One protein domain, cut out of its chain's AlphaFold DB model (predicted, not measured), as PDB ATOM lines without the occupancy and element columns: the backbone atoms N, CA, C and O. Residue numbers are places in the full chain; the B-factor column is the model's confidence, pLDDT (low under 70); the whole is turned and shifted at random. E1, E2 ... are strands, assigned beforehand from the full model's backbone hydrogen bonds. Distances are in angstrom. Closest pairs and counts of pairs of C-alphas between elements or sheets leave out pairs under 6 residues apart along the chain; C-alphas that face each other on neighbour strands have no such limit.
ATOM      1  N   LEU A 164     -29.750  -4.598  37.237       95.62
ATOM      2  CA  LEU A 164     -29.124  -5.921  37.273       95.62
ATOM      3  C   LEU A 164     -28.363  -6.215  35.973       95.62
ATOM      4  O   LEU A 164     -28.910  -6.029  34.884       95.62
ATOM      5  N   ASN A 165     -27.155  -6.760  36.114       93.69
ATOM      6  CA  ASN A 165     -26.315  -7.300  35.054       93.69
ATOM      7  C   ASN A 165     -25.969  -8.770  35.335       93.69
ATOM      8  O   ASN A 165     -25.369  -9.093  36.362       93.69
ATOM      9  N   GLY A 166     -26.309  -9.654  34.395       90.94
ATOM     10  CA  GLY A 166     -26.062 -11.091  34.513       90.94
ATOM     11  C   GLY A 166     -27.045 -11.819  35.438       90.94
ATOM     12  O   GLY A 166     -28.119 -11.317  35.765       90.94
ATOM     13  N   LYS A 167     -26.713 -13.052  35.819       92.00
ATOM     14  CA  LYS A 167     -27.598 -13.920  36.612       92.00
ATOM     15  C   LYS A 167     -27.538 -13.586  38.105       92.00
ATOM     16  O   LYS A 167     -26.489 -13.198  38.616       92.00
ATOM     17  N   LEU A 168     -28.645 -13.808  38.807       93.44
ATOM     18  CA  LEU A 168     -28.666 -13.889  40.263       93.44
ATOM     19  C   LEU A 168     -27.951 -15.179  40.686       93.44
ATOM     20  O   LEU A 168     -28.274 -16.254  40.181       93.44
ATOM     21  N   LYS A 169     -26.996 -15.092  41.615       92.00
ATOM     22  CA  LYS A 169     -26.320 -16.278  42.168       92.00
ATOM     23  C   LYS A 169     -26.880 -16.576  43.552       92.00
ATOM     24  O   LYS A 169     -26.679 -15.790  44.479       92.00
ATOM     25  N   LEU A 170     -27.603 -17.686  43.691       89.56
ATOM     26  CA  LEU A 170     -28.247 -18.067  44.946       89.56
ATOM     27  C   LEU A 170     -27.360 -19.006  45.768       89.56
ATOM     28  O   LEU A 170     -26.678 -19.882  45.244       89.56
ATOM     29  N   LEU A 171     -27.421 -18.852  47.084       87.25
ATOM     30  CA  LEU A 171     -26.905 -19.806  48.055       87.25
ATOM     31  C   LEU A 171     -28.073 -20.253  48.924       87.25
ATOM     32  O   LEU A 171     -28.526 -19.509  49.789       87.25
ATOM     33  N   VAL A 172     -28.596 -21.445  48.649       81.88
ATOM     34  CA  VAL A 172     -29.739 -22.012  49.372       81.88
ATOM     35  C   VAL A 172     -29.224 -22.771  50.586       81.88
ATOM     36  O   VAL A 172     -28.377 -23.652  50.443       81.88
ATOM     37  N   PHE A 173     -29.737 -22.430  51.767       76.56
ATOM     38  CA  PHE A 173     -29.501 -23.188  52.993       76.56
ATOM     39  C   PHE A 173     -30.684 -24.108  53.277       76.56
ATOM     40  O   PHE A 173     -30.488 -25.306  53.433       76.56
ATOM     41  N   ASP A 174     -31.891 -23.538  53.251       71.62
ATOM     42  CA  ASP A 174     -33.175 -24.207  53.463       71.62
ATOM     43  C   ASP A 174     -34.226 -23.622  52.494       71.62
ATOM     44  O   ASP A 174     -33.954 -22.642  51.799       71.62
ATOM     45  N   GLU A 175     -35.443 -24.183  52.445       67.50
ATOM     46  CA  GLU A 175     -36.517 -23.711  51.542       67.50
ATOM     47  C   GLU A 175     -36.826 -22.211  51.705       67.50
ATOM     48  O   GLU A 175     -36.980 -21.500  50.707       67.50
ATOM     49  N   ASP A 176     -36.819 -21.722  52.947       70.56
ATOM     50  CA  ASP A 176     -37.125 -20.329  53.284       70.56
ATOM     51  C   ASP A 176     -35.879 -19.471  53.563       70.56
ATOM     52  O   ASP A 176     -35.990 -18.261  53.758       70.56
ATOM     53  N   SER A 177     -34.681 -20.070  53.575       81.69
ATOM     54  CA  SER A 177     -33.436 -19.382  53.927       81.69
ATOM     55  C   SER A 177     -32.399 -19.512  52.822       81.69
ATOM     56  O   SER A 177     -31.827 -20.577  52.583       81.69
ATOM     57  N   TYR A 178     -32.144 -18.399  52.144       87.50
ATOM     58  CA  TYR A 178     -31.163 -18.312  51.075       87.50
ATOM     59  C   TYR A 178     -30.537 -16.922  51.039       87.50
ATOM     60  O   TYR A 178     -31.127 -15.943  51.495       87.50
ATOM     61  N   SER A 179     -29.345 -16.842  50.468       91.94
ATOM     62  CA  SER A 179     -28.663 -15.587  50.163       91.94
ATOM     63  C   SER A 179     -28.542 -15.414  48.650       91.94
ATOM     64  O   SER A 179     -28.537 -16.395  47.902       91.94
ATOM     65  N   VAL A 180     -28.442 -14.175  48.176       94.12
ATOM     66  CA  VAL A 180     -28.356 -13.846  46.747       94.12
ATOM     67  C   VAL A 180     -27.222 -12.859  46.495       94.12
ATOM     68  O   VAL A 180     -27.088 -11.876  47.219       94.12
ATOM     69  N   LEU A 181     -26.430 -13.108  45.450       96.62
ATOM     70  CA  LEU A 181     -25.500 -12.137  44.873       96.62
ATOM     71  C   LEU A 181     -26.043 -11.626  43.546       96.62
ATOM     72  O   LEU A 181     -26.612 -12.385  42.756       96.62
ATOM     73  N   ALA A 182     -25.821 -10.343  43.302       96.69
ATOM     74  CA  ALA A 182     -26.192  -9.667  42.074       96.69
ATOM     75  C   ALA A 182     -25.162  -8.590  41.740       96.69
ATOM     76  O   ALA A 182     -24.610  -7.958  42.636       96.69
ATOM     77  N   MET A 183     -24.936  -8.344  40.455       97.06
ATOM     78  CA  MET A 183     -24.021  -7.301  40.000       97.06
ATOM     79  C   MET A 183     -24.788  -6.186  39.294       97.06
ATOM     80  O   MET A 183     -25.687  -6.442  38.494       97.06
ATOM     81  N   GLU A 184     -24.414  -4.947  39.579       96.94
ATOM     82  CA  GLU A 184     -24.961  -3.754  38.941       96.94
ATOM     83  C   GLU A 184     -24.274  -3.469  37.594       96.94
ATOM     84  O   GLU A 184     -23.093  -3.759  37.388       96.94
ATOM     85  N   ALA A 185     -25.038  -2.965  36.623       93.75
ATOM     86  CA  ALA A 185     -24.610  -2.911  35.229       93.75
ATOM     87  C   ALA A 185     -23.503  -1.894  34.935       93.75
ATOM     88  O   ALA A 185     -22.582  -2.233  34.181       93.75
ATOM     89  N   SER A 186     -23.591  -0.688  35.501       93.00
ATOM     90  CA  SER A 186     -22.749   0.450  35.122       93.00
ATOM     91  C   SER A 186     -21.410   0.454  35.859       93.00
ATOM     92  O   SER A 186     -20.348   0.465  35.243       93.00
ATOM     93  N   THR A 187     -21.456   0.386  37.188       94.50
ATOM     94  CA  THR A 187     -20.285   0.449  38.075       94.50
ATOM     95  C   THR A 187     -19.708  -0.922  38.415       94.50
ATOM     96  O   THR A 187     -18.671  -0.999  39.069       94.50
ATOM     97  N   LYS A 188     -20.383  -2.007  38.003       96.25
ATOM     98  CA  LYS A 188     -20.016  -3.382  38.374       96.25
ATOM     99  C   LYS A 188     -19.923  -3.569  39.891       96.25
ATOM    100  O   LYS A 188     -19.072  -4.300  40.394       96.25
ATOM    101  N   THR A 189     -20.799  -2.891  40.631       98.12
ATOM    102  CA  THR A 189     -20.902  -3.071  42.081       98.12
ATOM    103  C   THR A 189     -21.600  -4.395  42.378       98.12
ATOM    104  O   THR A 189     -22.681  -4.666  41.852       98.12
ATOM    105  N   LEU A 190     -20.982  -5.219  43.217       98.44
ATOM    106  CA  LEU A 190     -21.559  -6.438  43.761       98.44
ATOM    107  C   LEU A 190     -22.468  -6.086  44.935       98.44
ATOM    108  O   LEU A 190     -22.058  -5.402  45.875       98.44
ATOM    109  N   PHE A 191     -23.694  -6.589  44.879       98.31
ATOM    110  CA  PHE A 191     -24.690  -6.497  45.929       98.31
ATOM    111  C   PHE A 191     -24.970  -7.874  46.523       98.31
ATOM    112  O   PHE A 191     -25.046  -8.872  45.802       98.31
ATOM    113  N   VAL A 192     -25.189  -7.900  47.835       97.56
ATOM    114  CA  VAL A 192     -25.594  -9.088  48.588       97.56
ATOM    115  C   VAL A 192     -26.979  -8.889  49.199       97.56
ATOM    116  O   VAL A 192     -27.313  -7.802  49.677       97.56
ATOM    117  N   SER A 193     -27.773  -9.956  49.215       95.50
ATOM    118  CA  SER A 193     -28.989 -10.079  50.013       95.50
ATOM    119  C   SER A 193     -28.882 -11.330  50.876       95.50
ATOM    120  O   SER A 193     -28.675 -12.419  50.348       95.50
ATOM    121  N   ILE A 194     -28.960 -11.185  52.199       92.06
ATOM    122  CA  ILE A 194     -28.857 -12.302  53.148       92.06
ATOM    123  C   ILE A 194     -30.248 -12.624  53.692       92.06
ATOM    124  O   ILE A 194     -30.956 -11.725  54.146       92.06
ATOM    125  N   GLY A 195     -30.625 -13.904  53.679       88.12
ATOM    126  CA  GLY A 195     -31.915 -14.369  54.202       88.12
ATOM    127  C   GLY A 195     -33.116 -14.030  53.311       88.12
ATOM    128  O   GLY A 195     -34.237 -13.945  53.804       88.12
ATOM    129  N   GLY A 196     -32.899 -13.801  52.017       88.69
ATOM    130  CA  GLY A 196     -33.950 -13.508  51.051       88.69
ATOM    131  C   GLY A 196     -33.452 -12.718  49.844       88.69
ATOM    132  O   GLY A 196     -32.260 -12.646  49.576       88.69
ATOM    133  N   ASP A 197     -34.394 -12.119  49.114       88.25
ATOM    134  CA  ASP A 197     -34.173 -11.297  47.911       88.25
ATOM    135  C   ASP A 197     -34.756  -9.876  48.035       88.25
ATOM    136  O   ASP A 197     -35.060  -9.214  47.040       88.25
ATOM    137  N   SER A 198     -34.963  -9.409  49.269       88.31
ATOM    138  CA  SER A 198     -35.708  -8.173  49.556       88.31
ATOM    139  C   SER A 198     -34.852  -7.029  50.100       88.31
ATOM    140  O   SER A 198     -35.303  -5.888  50.078       88.31
ATOM    141  N   SER A 199     -33.636  -7.299  50.582       92.88
ATOM    142  CA  SER A 199     -32.739  -6.278  51.139       92.88
ATOM    143  C   SER A 199     -31.354  -6.415  50.529       92.88
ATOM    144  O   SER A 199     -30.714  -7.445  50.702       92.88
ATOM    145  N   TRP A 200     -30.907  -5.394  49.805       95.88
ATOM    146  CA  TRP A 200     -29.670  -5.434  49.032       95.88
ATOM    147  C   TRP A 200     -28.663  -4.436  49.589       95.88
ATOM    148  O   TRP A 200     -28.980  -3.254  49.731       95.88
ATOM    149  N   LYS A 201     -27.447  -4.902  49.870       96.94
ATOM    150  CA  LYS A 201     -26.329  -4.063  50.310       96.94
ATOM    151  C   LYS A 201     -25.188  -4.128  49.296       96.94
ATOM    152  O   LYS A 201     -24.846  -5.238  48.887       96.94
ATOM    153  N   PRO A 202     -24.592  -2.996  48.887       97.94
ATOM    154  CA  PRO A 202     -23.364  -3.016  48.102       97.94
ATOM    155  C   PRO A 202     -22.208  -3.502  48.985       97.94
ATOM    156  O   PRO A 202     -22.078  -3.049  50.118       97.94
ATOM    157  N   VAL A 203     -21.382  -4.414  48.472       98.19
ATOM    158  CA  VAL A 203     -20.286  -5.035  49.241       98.19
ATOM    159  C   VAL A 203     -18.919  -4.917  48.577       98.19
ATOM    160  O   VAL A 203     -17.905  -5.002  49.263       98.19
ATOM    161  N   LEU A 204     -18.865  -4.727  47.255       97.94
ATOM    162  CA  LEU A 204     -17.605  -4.602  46.522       97.94
ATOM    163  C   LEU A 204     -17.818  -3.868  45.192       97.94
ATOM    164  O   LEU A 204     -18.840  -4.067  44.543       97.94
ATOM    165  N   HIS A 205     -16.863  -3.040  44.772       96.50
ATOM    166  CA  HIS A 205     -16.916  -2.284  43.511       96.50
ATOM    167  C   HIS A 205     -15.985  -2.882  42.446       96.50
ATOM    168  O   HIS A 205     -15.109  -3.679  42.773       96.50
ATOM    169  N   ASP A 206     -16.155  -2.467  41.184       95.75
ATOM    170  CA  ASP A 206     -15.290  -2.852  40.055       95.75
ATOM    171  C   ASP A 206     -15.140  -4.386  39.886       95.75
ATOM    172  O   ASP A 206     -14.061  -4.891  39.557       95.75
ATOM    173  N   VAL A 207     -16.215  -5.144  40.133       96.88
ATOM    174  CA  VAL A 207     -16.206  -6.615  40.104       96.88
ATOM    175  C   VAL A 207     -16.249  -7.150  38.670       96.88
ATOM    176  O   VAL A 207     -16.993  -6.663  37.824       96.88
ATOM    177  N   GLN A 208     -15.449  -8.177  38.397       94.38
ATOM    178  CA  GLN A 208     -15.345  -8.842  37.094       94.38
ATOM    179  C   GLN A 208     -15.947 -10.244  37.118       94.38
ATOM    180  O   GLN A 208     -16.599 -10.660  36.164       94.38
ATOM    181  N   ASP A 209     -15.741 -10.962  38.220       94.25
ATOM    182  CA  ASP A 209     -16.281 -12.298  38.453       94.25
ATOM    183  C   ASP A 209     -16.484 -12.515  39.956       94.25
ATOM    184  O   ASP A 209     -15.805 -11.892  40.773       94.25
ATOM    185  N   TYR A 210     -17.436 -13.360  40.335       96.19
ATOM    186  CA  TYR A 210     -17.789 -13.600  41.734       96.19
ATOM    187  C   TYR A 210     -18.571 -14.896  41.916       96.19
ATOM    188  O   TYR A 210     -19.337 -15.295  41.041       96.19
ATOM    189  N   PHE A 211     -18.462 -15.531  43.080       93.81
ATOM    190  CA  PHE A 211     -19.284 -16.689  43.433       93.81
ATOM    191  C   PHE A 211     -19.416 -16.867  44.949       93.81
ATOM    192  O   PHE A 211     -18.589 -16.393  45.732       93.81
ATOM    193  N   TRP A 212     -20.470 -17.576  45.354       92.81
ATOM    194  CA  TRP A 212     -20.616 -18.091  46.712       92.81
ATOM    195  C   TRP A 212     -19.689 -19.279  46.928       92.81
ATOM    196  O   TRP A 212     -19.692 -20.203  46.114       92.81
ATOM    197  N   SER A 213     -18.965 -19.306  48.044       90.50
ATOM    198  CA  SER A 213     -18.190 -20.491  48.396       90.50
ATOM    199  C   SER A 213     -19.096 -21.698  48.632       90.50
ATOM    200  O   SER A 213     -20.134 -21.612  49.294       90.50
ATOM    201  N   ARG A 214     -18.661 -22.842  48.107       82.38
ATOM    202  CA  ARG A 214     -19.187 -24.176  48.422       82.38
ATOM    203  C   ARG A 214     -18.143 -25.055  49.107       82.38
ATOM    204  O   ARG A 214     -18.371 -26.248  49.292       82.38
ATOM    205  N   PHE A 215     -17.005 -24.478  49.485       84.56
ATOM    206  CA  PHE A 215     -15.967 -25.214  50.177       84.56
ATOM    207  C   PHE A 215     -16.430 -25.566  51.590       84.56
ATOM    208  O   PHE A 215     -16.883 -24.710  52.343       84.56
ATOM    209  N   SER A 216     -16.312 -26.840  51.958       81.50
ATOM    210  CA  SER A 216     -16.795 -27.354  53.250       81.50
ATOM    211  C   SER A 216     -16.098 -26.738  54.468       81.50
ATOM    212  O   SER A 216     -16.652 -26.761  55.564       81.50
ATOM    213  N   PHE A 217     -14.894 -26.201  54.278       84.94
ATOM    214  CA  PHE A 217     -14.116 -25.527  55.316       84.94
ATOM    215  C   PHE A 217     -14.448 -24.036  55.455       84.94
ATOM    216  O   PHE A 217     -14.019 -23.417  56.427       84.94
ATOM    217  N   ASP A 218     -15.185 -23.451  54.508       90.81
ATOM    218  CA  ASP A 218     -15.520 -22.033  54.554       90.81
ATOM    219  C   ASP A 218     -16.754 -21.773  55.427       90.81
ATOM    220  O   ASP A 218     -17.727 -22.537  55.394       90.81
ATOM    221  N   PRO A 219     -16.774 -20.658  56.176       90.75
ATOM    222  CA  PRO A 219     -17.986 -20.190  56.832       90.75
ATOM    223  C   PRO A 219     -19.139 -19.963  55.841       90.75
ATOM    224  O   PRO A 219     -18.937 -19.660  54.658       90.75
ATOM    225  N   LYS A 220     -20.380 -20.043  56.338       87.31
ATOM    226  CA  LYS A 220     -21.570 -19.673  55.552       87.31
ATOM    227  C   LYS A 220     -21.460 -18.226  55.068       87.31
ATOM    228  O   LYS A 220     -20.952 -17.372  55.783       87.31
ATOM    229  N   ASN A 221     -22.017 -17.950  53.887       91.00
ATOM    230  CA  ASN A 221     -21.954 -16.642  53.225       91.00
ATOM    231  C   ASN A 221     -20.529 -16.172  52.876       91.00
ATOM    232  O   ASN A 221     -20.307 -14.975  52.708       91.00
ATOM    233  N   THR A 222     -19.576 -17.095  52.724       94.88
ATOM    234  CA  THR A 222     -18.268 -16.762  52.155       94.88
ATOM    235  C   THR A 222     -18.404 -16.429  50.668       94.88
ATOM    236  O   THR A 222     -19.047 -17.167  49.917       94.88
ATOM    237  N   ILE A 223     -17.790 -15.330  50.234       96.94
ATOM    238  CA  ILE A 223     -17.819 -14.820  48.860       96.94
ATOM    239  C   ILE A 223     -16.390 -14.731  48.338       96.94
ATOM    240  O   ILE A 223     -15.513 -14.182  49.004       96.94
ATOM    241  N   TYR A 224     -16.177 -15.206  47.116       97.25
ATOM    242  CA  TYR A 224     -14.971 -14.933  46.343       97.25
ATOM    243  C   TYR A 224     -15.309 -13.969  45.217       97.25
ATOM    244  O   TYR A 224     -16.338 -14.127  44.557       97.25
ATOM    245  N   ALA A 225     -14.446 -12.985  44.988       97.56
ATOM    246  CA  ALA A 225     -14.627 -12.018  43.919       97.56
ATOM    247  C   ALA A 225     -13.295 -11.623  43.283       97.56
ATOM    248  O   ALA A 225     -12.302 -11.374  43.969       97.56
ATOM    249  N   LEU A 226     -13.304 -11.540  41.959       96.75
ATOM    250  CA  LEU A 226     -12.274 -10.918  41.148       96.75
ATOM    251  C   LEU A 226     -12.674  -9.461  40.917       96.75
ATOM    252  O   LEU A 226     -13.736  -9.207  40.350       96.75
ATOM    253  N   HIS A 227     -11.859  -8.505  41.355       96.12
ATOM    254  CA  HIS A 227     -12.210  -7.083  41.290       96.12
ATOM    255  C   HIS A 227     -11.010  -6.174  41.039       96.12
ATOM    256  O   HIS A 227      -9.849  -6.550  41.225       96.12
ATOM    257  N   GLY A 228     -11.315  -4.956  40.608       91.50
ATOM    258  CA  GLY A 228     -10.354  -3.892  40.375       91.50
ATOM    259  C   GLY A 228     -10.472  -3.306  38.975       91.50
ATOM    260  O   GLY A 228     -11.046  -3.888  38.054       91.50
ATOM    261  N   LYS A 229      -9.889  -2.121  38.809       81.00
ATOM    262  CA  LYS A 229      -9.772  -1.474  37.504       81.00
ATOM    263  C   LYS A 229      -8.601  -2.113  36.778       81.00
ATOM    264  O   LYS A 229      -7.489  -2.081  37.299       81.00
ATOM    265  N   GLY A 230      -8.863  -2.693  35.606       67.06
ATOM    266  CA  GLY A 230      -7.834  -3.335  34.795       67.06
ATOM    267  C   GLY A 230      -6.611  -2.429  34.666       67.06
ATOM    268  O   GLY A 230      -6.721  -1.274  34.239       67.06
ATOM    269  N   GLN A 231      -5.451  -2.915  35.113       59.22
ATOM    270  CA  GLN A 231      -4.203  -2.181  34.946       59.22
ATOM    271  C   GLN A 231      -3.842  -2.175  33.461       59.22
ATOM    272  O   GLN A 231      -3.218  -3.101  32.954       59.22
ATOM    273  N   LYS A 232      -4.232  -1.113  32.750       53.22
ATOM    274  CA  LYS A 232      -3.817  -0.898  31.363       53.22
ATOM    275  C   LYS A 232      -2.316  -0.641  31.323       53.22
ATOM    276  O   LYS A 232      -1.871   0.490  31.503       53.22
ATOM    277  N   ASN A 233      -1.532  -1.684  31.078       53.25
ATOM    278  CA  ASN A 233      -0.127  -1.513  30.752       53.25
ATOM    279  C   ASN A 233      -0.032  -0.998  29.300       53.25
ATOM    280  O   ASN A 233      -0.566  -1.650  28.406       53.25
ATOM    281  N   PRO A 234       0.635   0.133  29.011       45.84
ATOM    282  CA  PRO A 234       0.708   0.693  27.651       45.84
ATOM    283  C   PRO A 234       1.310  -0.266  26.612       45.84
ATOM    284  O   PRO A 234       1.096  -0.107  25.415       45.84
ATOM    285  N   THR A 235       2.070  -1.259  27.073       52.12
ATOM    286  CA  THR A 235       2.750  -2.280  26.271       52.12
ATOM    287  C   THR A 235       1.995  -3.614  26.208       52.12
ATOM    288  O   THR A 235       2.417  -4.511  25.480       52.12
ATOM    289  N   SER A 236       0.878  -3.774  26.932       53.06
ATOM    290  CA  SER A 236       0.078  -5.003  26.929       53.06
ATOM    291  C   SER A 236      -1.421  -4.706  27.039       53.06
ATOM    292  O   SER A 236      -1.862  -4.119  28.022       53.06
ATOM    293  N   ASN A 237      -2.226  -5.195  26.092       49.66
ATOM    294  CA  ASN A 237      -3.699  -5.121  26.114       49.66
ATOM    295  C   ASN A 237      -4.336  -6.003  27.216       49.66
ATOM    296  O   ASN A 237      -5.209  -6.816  26.916       49.66
ATOM    297  N   ARG A 238      -3.854  -5.966  28.464       66.06
ATOM    298  CA  ARG A 238      -4.186  -6.995  29.458       66.06
ATOM    299  C   ARG A 238      -4.614  -6.417  30.781       66.06
ATOM    300  O   ARG A 238      -3.795  -5.914  31.539       66.06
ATOM    301  N   ASP A 239      -5.892  -6.606  31.056       75.56
ATOM    302  CA  ASP A 239      -6.453  -6.358  32.365       75.56
ATOM    303  C   ASP A 239      -6.109  -7.523  33.302       75.56
ATOM    304  O   ASP A 239      -6.219  -8.705  32.956       75.56
ATOM    305  N   SER A 240      -5.653  -7.167  34.494       85.25
ATOM    306  CA  SER A 240      -5.455  -8.062  35.621       85.25
ATOM    307  C   SER A 240      -6.118  -7.447  36.851       85.25
ATOM    308  O   SER A 240      -6.319  -6.229  36.927       85.25
ATOM    309  N   TYR A 241      -6.492  -8.302  37.795       92.81
ATOM    310  CA  TYR A 241      -7.377  -7.958  38.901       92.81
ATOM    311  C   TYR A 241      -6.881  -8.577  40.214       92.81
ATOM    312  O   TYR A 241      -5.952  -9.394  40.237       92.81
ATOM    313  N   ALA A 242      -7.504  -8.190  41.323       95.44
ATOM    314  CA  ALA A 242      -7.292  -8.806  42.624       95.44
ATOM    315  C   ALA A 242      -8.366  -9.869  42.878       95.44
ATOM    316  O   ALA A 242      -9.560  -9.596  42.761       95.44
ATOM    317  N   LEU A 243      -7.943 -11.075  43.250       97.25
ATOM    318  CA  LEU A 243      -8.827 -12.078  43.827       97.25
ATOM    319  C   LEU A 243      -8.930 -11.820  45.330       97.25
ATOM    320  O   LEU A 243      -7.923 -11.868  46.039       97.25
ATOM    321  N   SER A 244     -10.142 -11.578  45.812       98.19
ATOM    322  CA  SER A 244     -10.441 -11.360  47.222       98.19
ATOM    323  C   SER A 244     -11.500 -12.324  47.739       98.19
ATOM    324  O   SER A 244     -12.325 -12.834  46.982       98.19
ATOM    325  N   LYS A 245     -11.468 -12.546  49.053       97.88
ATOM    326  CA  LYS A 245     -12.422 -13.363  49.800       97.88
ATOM    327  C   LYS A 245     -13.030 -12.548  50.935       97.88
ATOM    328  O   LYS A 245     -12.307 -11.815  51.610       97.88
ATOM    329  N   SER A 246     -14.326 -12.711  51.150       98.19
ATOM    330  CA  SER A 246     -15.048 -12.262  52.338       98.19
ATOM    331  C   SER A 246     -15.670 -13.474  53.019       98.19
ATOM    332  O   SER A 246     -16.227 -14.327  52.338       98.19
ATOM    333  N   GLU A 247     -15.570 -13.563  54.343       96.12
ATOM    334  CA  GLU A 247     -16.105 -14.677  55.149       96.12
ATOM    335  C   GLU A 247     -17.324 -14.254  55.993       96.12
ATOM    336  O   GLU A 247     -17.863 -15.042  56.764       96.12
ATOM    337  N   ASP A 248     -17.771 -13.006  55.837       95.38
ATOM    338  CA  ASP A 248     -18.803 -12.355  56.648       95.38
ATOM    339  C   ASP A 248     -19.927 -11.742  55.795       95.38
ATOM    340  O   ASP A 248     -20.619 -10.818  56.218       95.38
ATOM    341  N   GLY A 249     -20.146 -12.277  54.589       94.75
ATOM    342  CA  GLY A 249     -21.203 -11.805  53.694       94.75
ATOM    343  C   GLY A 249     -20.896 -10.469  53.016       94.75
ATOM    344  O   GLY A 249     -21.821  -9.793  52.575       94.75
ATOM    345  N   GLY A 250     -19.620 -10.103  52.896       96.62
ATOM    346  CA  GLY A 250     -19.153  -8.924  52.171       96.62
ATOM    347  C   GLY A 250     -18.877  -7.700  53.044       96.62
ATOM    348  O   GLY A 250     -18.657  -6.625  52.491       96.62
ATOM    349  N   GLU A 251     -18.881  -7.842  54.372       96.44
ATOM    350  CA  GLU A 251     -18.591  -6.746  55.307       96.44
ATOM    351  C   GLU A 251     -17.074  -6.470  55.368       96.44
ATOM    352  O   GLU A 251     -16.648  -5.313  55.375       96.44
ATOM    353  N   THR A 252     -16.238  -7.514  55.332       97.25
ATOM    354  CA  THR A 252     -14.777  -7.399  55.234       97.25
ATOM    355  C   THR A 252     -14.197  -8.276  54.130       97.25
ATOM    356  O   THR A 252     -14.721  -9.341  53.800       97.25
ATOM    357  N   TRP A 253     -13.089  -7.817  53.536       98.12
ATOM    358  CA  TRP A 253     -12.434  -8.472  52.405       98.12
ATOM    359  C   TRP A 253     -10.930  -8.603  52.625       98.12
ATOM    360  O   TRP A 253     -10.253  -7.635  52.976       98.12
ATOM    361  N   ARG A 254     -10.388  -9.785  52.324       97.38
ATOM    362  CA  ARG A 254      -8.944 -10.041  52.244       97.38
ATOM    363  C   ARG A 254      -8.531 -10.335  50.809       97.38
ATOM    364  O   ARG A 254      -9.220 -11.060  50.097       97.38
ATOM    365  N   VAL A 255      -7.408  -9.774  50.366       97.12
ATOM    366  CA  VAL A 255      -6.811 -10.101  49.060       97.12
ATOM    367  C   VAL A 255      -6.058 -11.421  49.185       97.12
ATOM    368  O   VAL A 255      -5.204 -11.557  50.055       97.12
ATOM    369  N   LEU A 256      -6.386 -12.374  48.318       96.31
ATOM    370  CA  LEU A 256      -5.766 -13.697  48.256       96.31
ATOM    371  C   LEU A 256      -4.632 -13.739  47.234       96.31
ATOM    372  O   LEU A 256      -3.589 -14.336  47.478       96.31
ATOM    373  N   LEU A 257      -4.846 -13.114  46.075       93.69
ATOM    374  CA  LEU A 257      -3.900 -13.141  44.965       93.69
ATOM    375  C   LEU A 257      -4.054 -11.886  44.098       93.69
ATOM    376  O   LEU A 257      -5.169 -11.410  43.870       93.69
ATOM    377  N   LYS A 258      -2.935 -11.343  43.616       91.88
ATOM    378  CA  LYS A 258      -2.886 -10.187  42.706       91.88
ATOM    379  C   LYS A 258      -2.588 -10.635  41.277       91.88
ATOM    380  O   LYS A 258      -2.196 -11.775  41.048       91.88
ATOM    381  N   ASN A 259      -2.764  -9.724  40.321       89.56
ATOM    382  CA  ASN A 259      -2.503  -9.953  38.898       89.56
ATOM    383  C   ASN A 259      -3.272 -11.153  38.319       89.56
ATOM    384  O   ASN A 259      -2.792 -11.853  37.426       89.56
ATOM    385  N   VAL A 260      -4.479 -11.388  38.830       90.69
ATOM    386  CA  VAL A 260      -5.338 -12.499  38.433       90.69
ATOM    387  C   VAL A 260      -6.140 -12.101  37.203       90.69
ATOM    388  O   VAL A 260      -6.758 -11.041  37.165       90.69
ATOM    389  N   ARG A 261      -6.136 -12.957  36.186       87.00
ATOM    390  CA  ARG A 261      -6.887 -12.766  34.943       87.00
ATOM    391  C   ARG A 261      -8.253 -13.438  34.995       87.00
ATOM    392  O   ARG A 261      -9.219 -12.893  34.474       87.00
ATOM    393  N   LYS A 262      -8.321 -14.638  35.573       88.38
ATOM    394  CA  LYS A 262      -9.546 -15.438  35.645       88.38
ATOM    395  C   LYS A 262      -9.478 -16.425  36.804       88.38
ATOM    396  O   LYS A 262      -8.389 -16.885  37.156       88.38
ATOM    397  N   ILE A 263     -10.637 -16.731  37.374       91.06
ATOM    398  CA  ILE A 263     -10.797 -17.675  38.477       91.06
ATOM    399  C   ILE A 263     -11.784 -18.768  38.094       91.06
ATOM    400  O   ILE A 263     -12.668 -18.547  37.272       91.06
ATOM    401  N   TRP A 264     -11.615 -19.940  38.695       86.81
ATOM    402  CA  TRP A 264     -12.564 -21.038  38.593       86.81
ATOM    403  C   TRP A 264     -12.660 -21.755  39.931       86.81
ATOM    404  O   TRP A 264     -11.652 -22.051  40.571       86.81
ATOM    405  N   ALA A 265     -13.883 -22.057  40.327       85.19
ATOM    406  CA  ALA A 265     -14.202 -22.881  41.476       85.19
ATOM    407  C   ALA A 265     -15.378 -23.781  41.088       85.19
ATOM    408  O   ALA A 265     -16.051 -23.487  40.096       85.19
ATOM    409  N   PRO A 266     -15.642 -24.861  41.836       74.38
ATOM    410  CA  PRO A 266     -16.853 -25.640  41.655       74.38
ATOM    411  C   PRO A 266     -18.055 -24.714  41.757       74.38
ATOM    412  O   PRO A 266     -18.329 -24.135  42.813       74.38
ATOM    413  N   GLU A 267     -18.742 -24.534  40.637       65.38
ATOM    414  CA  GLU A 267     -19.980 -23.786  40.649       65.38
ATOM    415  C   GLU A 267     -21.047 -24.610  41.364       65.38
ATOM    416  O   GLU A 267     -21.052 -25.843  41.383       65.38
ATOM    417  N   THR A 268     -21.987 -23.900  41.966       56.75
ATOM    418  CA  THR A 268     -23.301 -24.449  42.261       56.75
ATOM    419  C   THR A 268     -23.849 -25.042  40.963       56.75
ATOM    420  O   THR A 268     -24.128 -24.272  40.049       56.75
ATOM    421  N   TYR A 269     -23.968 -26.363  40.832       49.72
ATOM    422  CA  TYR A 269     -24.628 -26.972  39.675       49.72
ATOM    423  C   TYR A 269     -26.038 -26.370  39.559       49.72
ATOM    424  O   TYR A 269     -26.928 -26.718  40.334       49.72
ATOM    425  N   THR A 270     -26.236 -25.402  38.659       45.16
ATOM    426  CA  THR A 270     -27.503 -24.660  38.567       45.16
ATOM    427  C   THR A 270     -28.573 -25.440  37.826       45.16
ATOM    428  O   THR A 270     -29.755 -25.202  38.056       45.16
ATOM    429  N   ASP A 271     -28.174 -26.409  37.000       40.06
ATOM    430  CA  ASP A 271     -29.076 -27.054  36.043       40.06
ATOM    431  C   ASP A 271     -28.847 -28.569  35.901       40.06
ATOM    432  O   ASP A 271     -29.446 -29.199  35.034       40.06
ATOM    433  N   ALA A 272     -28.006 -29.190  36.739       40.03
ATOM    434  CA  ALA A 272     -27.817 -30.636  36.668       40.03
ATOM    435  C   ALA A 272     -29.029 -31.362  37.273       40.03
ATOM    436  O   ALA A 272     -29.313 -31.285  38.473       40.03
ATOM    437  N   ASP A 273     -29.744 -32.084  36.417       41.09
ATOM    438  CA  ASP A 273     -30.801 -33.026  36.765       41.09
ATOM    439  C   ASP A 273     -30.214 -34.219  37.545       41.09
ATOM    440  O   ASP A 273     -30.014 -35.315  37.031       41.09
ATOM    441  N   GLY A 274     -29.899 -33.988  38.816       44.94
ATOM    442  CA  GLY A 274     -29.548 -35.013  39.790       44.94
ATOM    443  C   GLY A 274     -29.942 -34.560  41.191       44.94
ATOM    444  O   GLY A 274     -29.990 -33.359  41.468       44.94
ATOM    445  N   GLU A 275     -30.288 -35.504  42.063       41.88
ATOM    446  CA  GLU A 275     -30.331 -35.228  43.499       41.88
ATOM    447  C   GLU A 275     -28.916 -34.855  43.948       41.88
ATOM    448  O   GLU A 275     -27.977 -35.574  43.609       41.88
ATOM    449  N   GLU A 276     -28.733 -33.763  44.701       47.66
ATOM    450  CA  GLU A 276     -27.469 -33.573  45.419       47.66
ATOM    451  C   GLU A 276     -27.368 -34.697  46.468       47.66
ATOM    452  O   GLU A 276     -28.172 -34.739  47.407       47.66
ATOM    453  N   PRO A 277     -26.418 -35.641  46.348       43.34
ATOM    454  CA  PRO A 277     -26.214 -36.626  47.394       43.34
ATOM    455  C   PRO A 277     -25.784 -35.893  48.665       43.34
ATOM    456  O   PRO A 277     -24.729 -35.261  48.698       43.34
ATOM    457  N   LYS A 278     -26.593 -36.027  49.724       44.59
ATOM    458  CA  LYS A 278     -26.498 -35.319  51.019       44.59
ATOM    459  C   LYS A 278     -25.153 -35.423  51.767       44.59
ATOM    460  O   LYS A 278     -25.051 -34.884  52.857       44.59
ATOM    461  N   ASN A 279     -24.138 -36.088  51.212       45.78
ATOM    462  CA  ASN A 279     -22.828 -36.339  51.825       45.78
ATOM    463  C   ASN A 279     -21.644 -36.259  50.837       45.78
ATOM    464  O   ASN A 279     -20.580 -36.810  51.117       45.78
ATOM    465  N   ARG A 280     -21.789 -35.634  49.663       50.69
ATOM    466  CA  ARG A 280     -20.681 -35.549  48.695       50.69
ATOM    467  C   ARG A 280     -19.917 -34.245  48.898       50.69
ATOM    468  O   ARG A 280     -20.490 -33.166  48.799       50.69
ATOM    469  N   THR A 281     -18.626 -34.347  49.198       51.38
ATOM    470  CA  THR A 281     -17.714 -33.200  49.243       51.38
ATOM    471  C   THR A 281     -17.642 -32.584  47.850       51.38
ATOM    472  O   THR A 281     -17.048 -33.160  46.938       51.38
ATOM    473  N   VAL A 282     -18.312 -31.446  47.670       56.75
ATOM    474  CA  VAL A 282     -18.175 -30.606  46.475       56.75
ATOM    475  C   VAL A 282     -16.742 -30.081  46.441       56.75
ATOM    476  O   VAL A 282     -16.124 -29.917  47.497       56.75
ATOM    477  N   GLY A 283     -16.196 -29.910  45.236       62.94
ATOM    478  CA  GLY A 283     -14.760 -29.779  45.048       62.94
ATOM    479  C   GLY A 283     -14.093 -28.723  45.926       62.94
ATOM    480  O   GLY A 283     -14.671 -27.700  46.271       62.94
ATOM    481  N   ARG A 284     -12.857 -29.008  46.327       74.62
ATOM    482  CA  ARG A 284     -12.062 -28.191  47.266       74.62
ATOM    483  C   ARG A 284     -11.115 -27.211  46.579       74.62
ATOM    484  O   ARG A 284     -10.374 -26.500  47.248       74.62
ATOM    485  N   PHE A 285     -11.089 -27.236  45.251       82.56
ATOM    486  CA  PHE A 285     -10.057 -26.594  44.457       82.56
ATOM    487  C   PHE A 285     -10.504 -25.232  43.930       82.56
ATOM    488  O   PHE A 285     -11.462 -25.126  43.168       82.56
ATOM    489  N   LEU A 286      -9.759 -24.196  44.301       87.31
ATOM    490  CA  LEU A 286      -9.845 -22.856  43.735       87.31
ATOM    491  C   LEU A 286      -8.698 -22.658  42.747       87.31
ATOM    492  O   LEU A 286      -7.533 -22.617  43.143       87.31
ATOM    493  N   TYR A 287      -9.019 -22.504  41.467       86.94
ATOM    494  CA  TYR A 287      -8.045 -22.244  40.415       86.94
ATOM    495  C   TYR A 287      -7.997 -20.757  40.076       86.94
ATOM    496  O   TYR A 287      -9.025 -20.089  39.969       86.94
ATOM    497  N   ALA A 288      -6.792 -20.249  39.844       89.44
ATOM    498  CA  ALA A 288      -6.564 -18.886  39.392       89.44
ATOM    499  C   ALA A 288      -5.506 -18.869  38.287       89.44
ATOM    500  O   ALA A 288      -4.401 -19.391  38.457       89.44
ATOM    501  N   ALA A 289      -5.840 -18.248  37.157       87.62
ATOM    502  CA  ALA A 289      -4.869 -17.887  36.134       87.62
ATOM    503  C   ALA A 289      -4.346 -16.482  36.437       87.62
ATOM    504  O   ALA A 289      -5.128 -15.530  36.482       87.62
ATOM    505  N   HIS A 290      -3.041 -16.342  36.645       87.12
ATOM    506  CA  HIS A 290      -2.419 -15.094  37.085       87.12
ATOM    507  C   HIS A 290      -1.043 -14.878  36.458       87.12
ATOM    508  O   HIS A 290      -0.409 -15.815  35.959       87.12
ATOM    509  N   PHE A 291      -0.607 -13.623  36.449       84.81
ATOM    510  CA  PHE A 291       0.738 -13.255  36.024       84.81
ATOM    511  C   PHE A 291       1.681 -13.275  37.237       84.81
ATOM    512  O   PHE A 291       1.340 -12.689  38.268       84.81
ATOM    513  N   PRO A 292       2.854 -13.927  37.137       78.75
ATOM    514  CA  PRO A 292       3.819 -13.969  38.229       78.75
ATOM    515  C   PRO A 292       4.309 -12.558  38.588       78.75
ATOM    516  O   PRO A 292       4.443 -11.704  37.715       78.75
ATOM    517  N   GLU A 293       4.586 -12.321  39.874       69.12
ATOM    518  CA  GLU A 293       5.132 -11.039  40.351       69.12
ATOM    519  C   GLU A 293       6.613 -10.846  39.983       69.12
ATOM    520  O   GLU A 293       7.075  -9.714  39.851       69.12
ATOM    521  N   GLU A 294       7.361 -11.939  39.805       67.31
ATOM    522  CA  GLU A 294       8.753 -11.889  39.352       67.31
ATOM    523  C   GLU A 294       8.836 -11.378  37.910       67.31
ATOM    524  O   GLU A 294       8.034 -11.766  37.059       67.31
ATOM    525  N   TYR A 295       9.821 -10.510  37.646       51.91
ATOM    526  CA  TYR A 295      10.057  -9.884  36.346       51.91
ATOM    527  C   TYR A 295      10.237 -10.950  35.259       51.91
ATOM    528  O   TYR A 295      11.302 -11.552  35.115       51.91
ATOM    529  N   ASP A 296       9.172 -11.194  34.502       54.12
ATOM    530  CA  ASP A 296       9.223 -11.983  33.285       54.12
ATOM    531  C   ASP A 296       9.911 -11.146  32.200       54.12
ATOM    532  O   ASP A 296       9.693  -9.939  32.108       54.12
ATOM    533  N   ASP A 297      10.746 -11.789  31.389       56.12
ATOM    534  CA  ASP A 297      11.642 -11.252  30.347       56.12
ATOM    535  C   ASP A 297      10.871 -10.627  29.155       56.12
ATOM    536  O   ASP A 297      11.124 -10.910  27.988       56.12
ATOM    537  N   GLY A 298       9.808  -9.867  29.434       56.78
ATOM    538  CA  GLY A 298       8.819  -9.381  28.474       56.78
ATOM    539  C   GLY A 298       7.896 -10.463  27.897       56.78
ATOM    540  O   GLY A 298       7.083 -10.154  27.024       56.78
ATOM    541  N   LYS A 299       7.986 -11.725  28.352       60.69
ATOM    542  CA  LYS A 299       7.280 -12.871  27.734       60.69
ATOM    543  C   LYS A 299       5.799 -12.975  28.118       60.69
ATOM    544  O   LYS A 299       5.046 -13.683  27.449       60.69
ATOM    545  N   ASN A 300       5.355 -12.194  29.102       65.75
ATOM    546  CA  ASN A 300       3.975 -12.107  29.580       65.75
ATOM    547  C   ASN A 300       3.335 -13.484  29.831       65.75
ATOM    548  O   ASN A 300       2.283 -13.815  29.260       65.75
ATOM    549  N   LEU A 301       4.008 -14.271  30.662       75.12
ATOM    550  CA  LEU A 301       3.685 -15.645  30.988       75.12
ATOM    551  C   LEU A 301       2.470 -15.737  31.923       75.12
ATOM    552  O   LEU A 301       2.520 -15.311  33.075       75.12
ATOM    553  N   LEU A 302       1.379 -16.333  31.445       78.62
ATOM    554  CA  LEU A 302       0.208 -16.637  32.263       78.62
ATOM    555  C   LEU A 302       0.402 -18.008  32.923       78.62
ATOM    556  O   LEU A 302       0.597 -19.020  32.241       78.62
ATOM    557  N   LYS A 303       0.346 -18.048  34.257       80.69
ATOM    558  CA  LYS A 303       0.462 -19.277  35.050       80.69
ATOM    559  C   LYS A 303      -0.896 -19.667  35.619       80.69
ATOM    560  O   LYS A 303      -1.676 -18.809  36.023       80.69
ATOM    561  N   LEU A 304      -1.156 -20.970  35.689       82.06
ATOM    562  CA  LEU A 304      -2.276 -21.520  36.445       82.06
ATOM    563  C   LEU A 304      -1.783 -21.944  37.829       82.06
ATOM    564  O   LEU A 304      -0.725 -22.562  37.975       82.06
ATOM    565  N   SER A 305      -2.529 -21.593  38.867       85.44
ATOM    566  CA  SER A 305      -2.276 -22.050  40.232       85.44
ATOM    567  C   SER A 305      -3.568 -22.507  40.884       85.44
ATOM    568  O   SER A 305      -4.653 -22.080  40.494       85.44
ATOM    569  N   VAL A 306      -3.435 -23.403  41.852       86.38
ATOM    570  CA  VAL A 306      -4.550 -24.042  42.540       86.38
ATOM    571  C   VAL A 306      -4.381 -23.910  44.048       86.38
ATOM    572  O   VAL A 306      -3.274 -24.041  44.569       86.38
ATOM    573  N   SER A 307      -5.478 -23.653  44.748       88.56
ATOM    574  CA  SER A 307      -5.554 -23.654  46.203       88.56
ATOM    575  C   SER A 307      -6.565 -24.693  46.678       88.56
ATOM    576  O   SER A 307      -7.651 -24.808  46.120       88.56
ATOM    577  N   GLU A 308      -6.197 -25.447  47.711       85.62
ATOM    578  CA  GLU A 308      -7.051 -26.449  48.372       85.62
ATOM    579  C   GLU A 308      -7.615 -25.963  49.714       85.62
ATOM    580  O   GLU A 308      -8.402 -26.659  50.349       85.62
ATOM    581  N   ASN A 309      -7.172 -24.790  50.167       87.06
ATOM    582  CA  ASN A 309      -7.465 -24.214  51.477       87.06
ATOM    583  C   ASN A 309      -8.087 -22.820  51.336       87.06
ATOM    584  O   ASN A 309      -7.771 -21.894  52.075       87.06
ATOM    585  N   GLY A 310      -8.941 -22.652  50.326       87.06
ATOM    586  CA  GLY A 310      -9.736 -21.439  50.172       87.06
ATOM    587  C   GLY A 310      -8.936 -20.192  49.805       87.06
ATOM    588  O   GLY A 310      -9.408 -19.084  50.060       87.06
ATOM    589  N   GLY A 311      -7.760 -20.356  49.199       89.12
ATOM    590  CA  GLY A 311      -6.911 -19.266  48.729       89.12
ATOM    591  C   GLY A 311      -5.837 -18.804  49.711       89.12
ATOM    592  O   GLY A 311      -5.186 -17.804  49.425       89.12
ATOM    593  N   ASP A 312      -5.629 -19.493  50.838       88.62
ATOM    594  CA  ASP A 312      -4.543 -19.154  51.772       88.62
ATOM    595  C   ASP A 312      -3.169 -19.481  51.182       88.62
ATOM    596  O   ASP A 312      -2.210 -18.730  51.357       88.62
ATOM    597  N   ILE A 313      -3.069 -20.611  50.476       89.06
ATOM    598  CA  ILE A 313      -1.854 -21.036  49.782       89.06
ATOM    599  C   ILE A 313      -2.225 -21.447  48.358       89.06
ATOM    600  O   ILE A 313      -3.145 -22.242  48.148       89.06
ATOM    601  N   PHE A 314      -1.487 -20.916  47.384       88.31
ATOM    602  CA  PHE A 314      -1.576 -21.302  45.980       88.31
ATOM    603  C   PHE A 314      -0.342 -22.100  45.573       88.31
ATOM    604  O   PHE A 314       0.791 -21.659  45.754       88.31
ATOM    605  N   HIS A 315      -0.578 -23.257  44.964       83.12
ATOM    606  CA  HIS A 315       0.456 -24.100  44.386       83.12
ATOM    607  C   HIS A 315       0.428 -23.992  42.866       83.12
ATOM    608  O   HIS A 315      -0.637 -23.912  42.247       83.12
ATOM    609  N   HIS A 316       1.606 -23.996  42.249       72.94
ATOM    610  CA  HIS A 316       1.709 -24.035  40.798       72.94
ATOM    611  C   HIS A 316       1.211 -25.373  40.263       72.94
ATOM    612  O   HIS A 316       1.548 -26.432  40.787       72.94
ATOM    613  N   VAL A 317       0.444 -25.312  39.181       70.19
ATOM    614  CA  VAL A 317       0.102 -26.504  38.414       70.19
ATOM    615  C   VAL A 317       1.252 -26.791  37.446       70.19
ATOM    616  O   VAL A 317       1.742 -25.870  36.790       70.19
TER     617      VAL A 317
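What this domain is: This is residues 164 to 317 of the 402 residues of the protein "Sortilin-Vps10 domain-containing protein" of Rodentolepis nana (UniProt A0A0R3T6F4). Two antiparallel sheets are only partly face to face as a loose sandwich: E1 to E4 form a twisted slab over E5 and its surroundings, and the second sheet, E5 to E10, folds back at E7, with E5 and E6 facing E8, E9 and E10. E5 and E6 are near the middle, and the loop of residues 271 to 280 sticks out. The printed part has 154 residues, with ten named strands, E1 to E10 in chain order, and no named helix; the sheet orders are E1 E2 E3 E4 and E5 E6 E7 E8 E9 E10. The class is all strand, though under half of the residues are in named elements. The whole is compact, with a radius of gyration of the C-alphas of 16.4 A, yet only just elongated, spanning 54 by 36 by 29 A.

How they stand to each other: E1, residues 164 to 172, and E2, residues 178 to 184, form a hairpin, with N 169 and O 181 at 3.0 A. E3, residues 190 to 193, and E4, residues 201 to 204, complete this meander, each strand the antiparallel neighbour of the one before; N 180 and O 193 are 2.8 A apart, and N 192 and O 201 2.9 A. The second meander holds E5, residues 207 to 212, E6, residues 223 to 227, E7, residues 241 to 246, E8, residues 254 to 264, E9, residues 286 to 290, and E10, residues 301 to 307. Its pairs within hydrogen-bond range include N 211 and O 224 at 2.9 A, N 225 and O 244 at 2.9 A, N 243 and O 257 at 2.9 A, N 264 and O 287 at 2.9 A, and N 288 and O 305 at 2.9 A. E8 bends by 115 degrees at residue 261, and its pairing is staggered: residues 254 to 260 with E7, 260 to 264 with E9. This folded sheet, bent back into two leaves, has E7 as its hinge; the closest C-alphas of E6 and E8 are those of Leu 226 and Ile 263, 7.4 A apart. Between the sheets, the closest C-alphas of E1 and E5 are those of Leu 171 and Trp 212, 6.7 A apart.

Where its parts are: E1 begins at C-alpha 164 (-29.124, -5.921, 37.273) and is 20.1 A long; E2 is 19.9 A. E8 ends at C-alpha 264 (-12.564, -21.038, 38.593). E10, 19.5 A long, ends at C-alpha 307 (-5.554, -23.654, 46.203).

The domain as a whole: The C-alphas farthest apart, those of Asp 176 and Asp 297, are 54.7 A apart. The printed part has no cut. The links E6 to E7 and E8 to E9 are long. The pLDDT is under 70 at residue 175 and residues 230 to 238, 267 to 283 and 293 to 300.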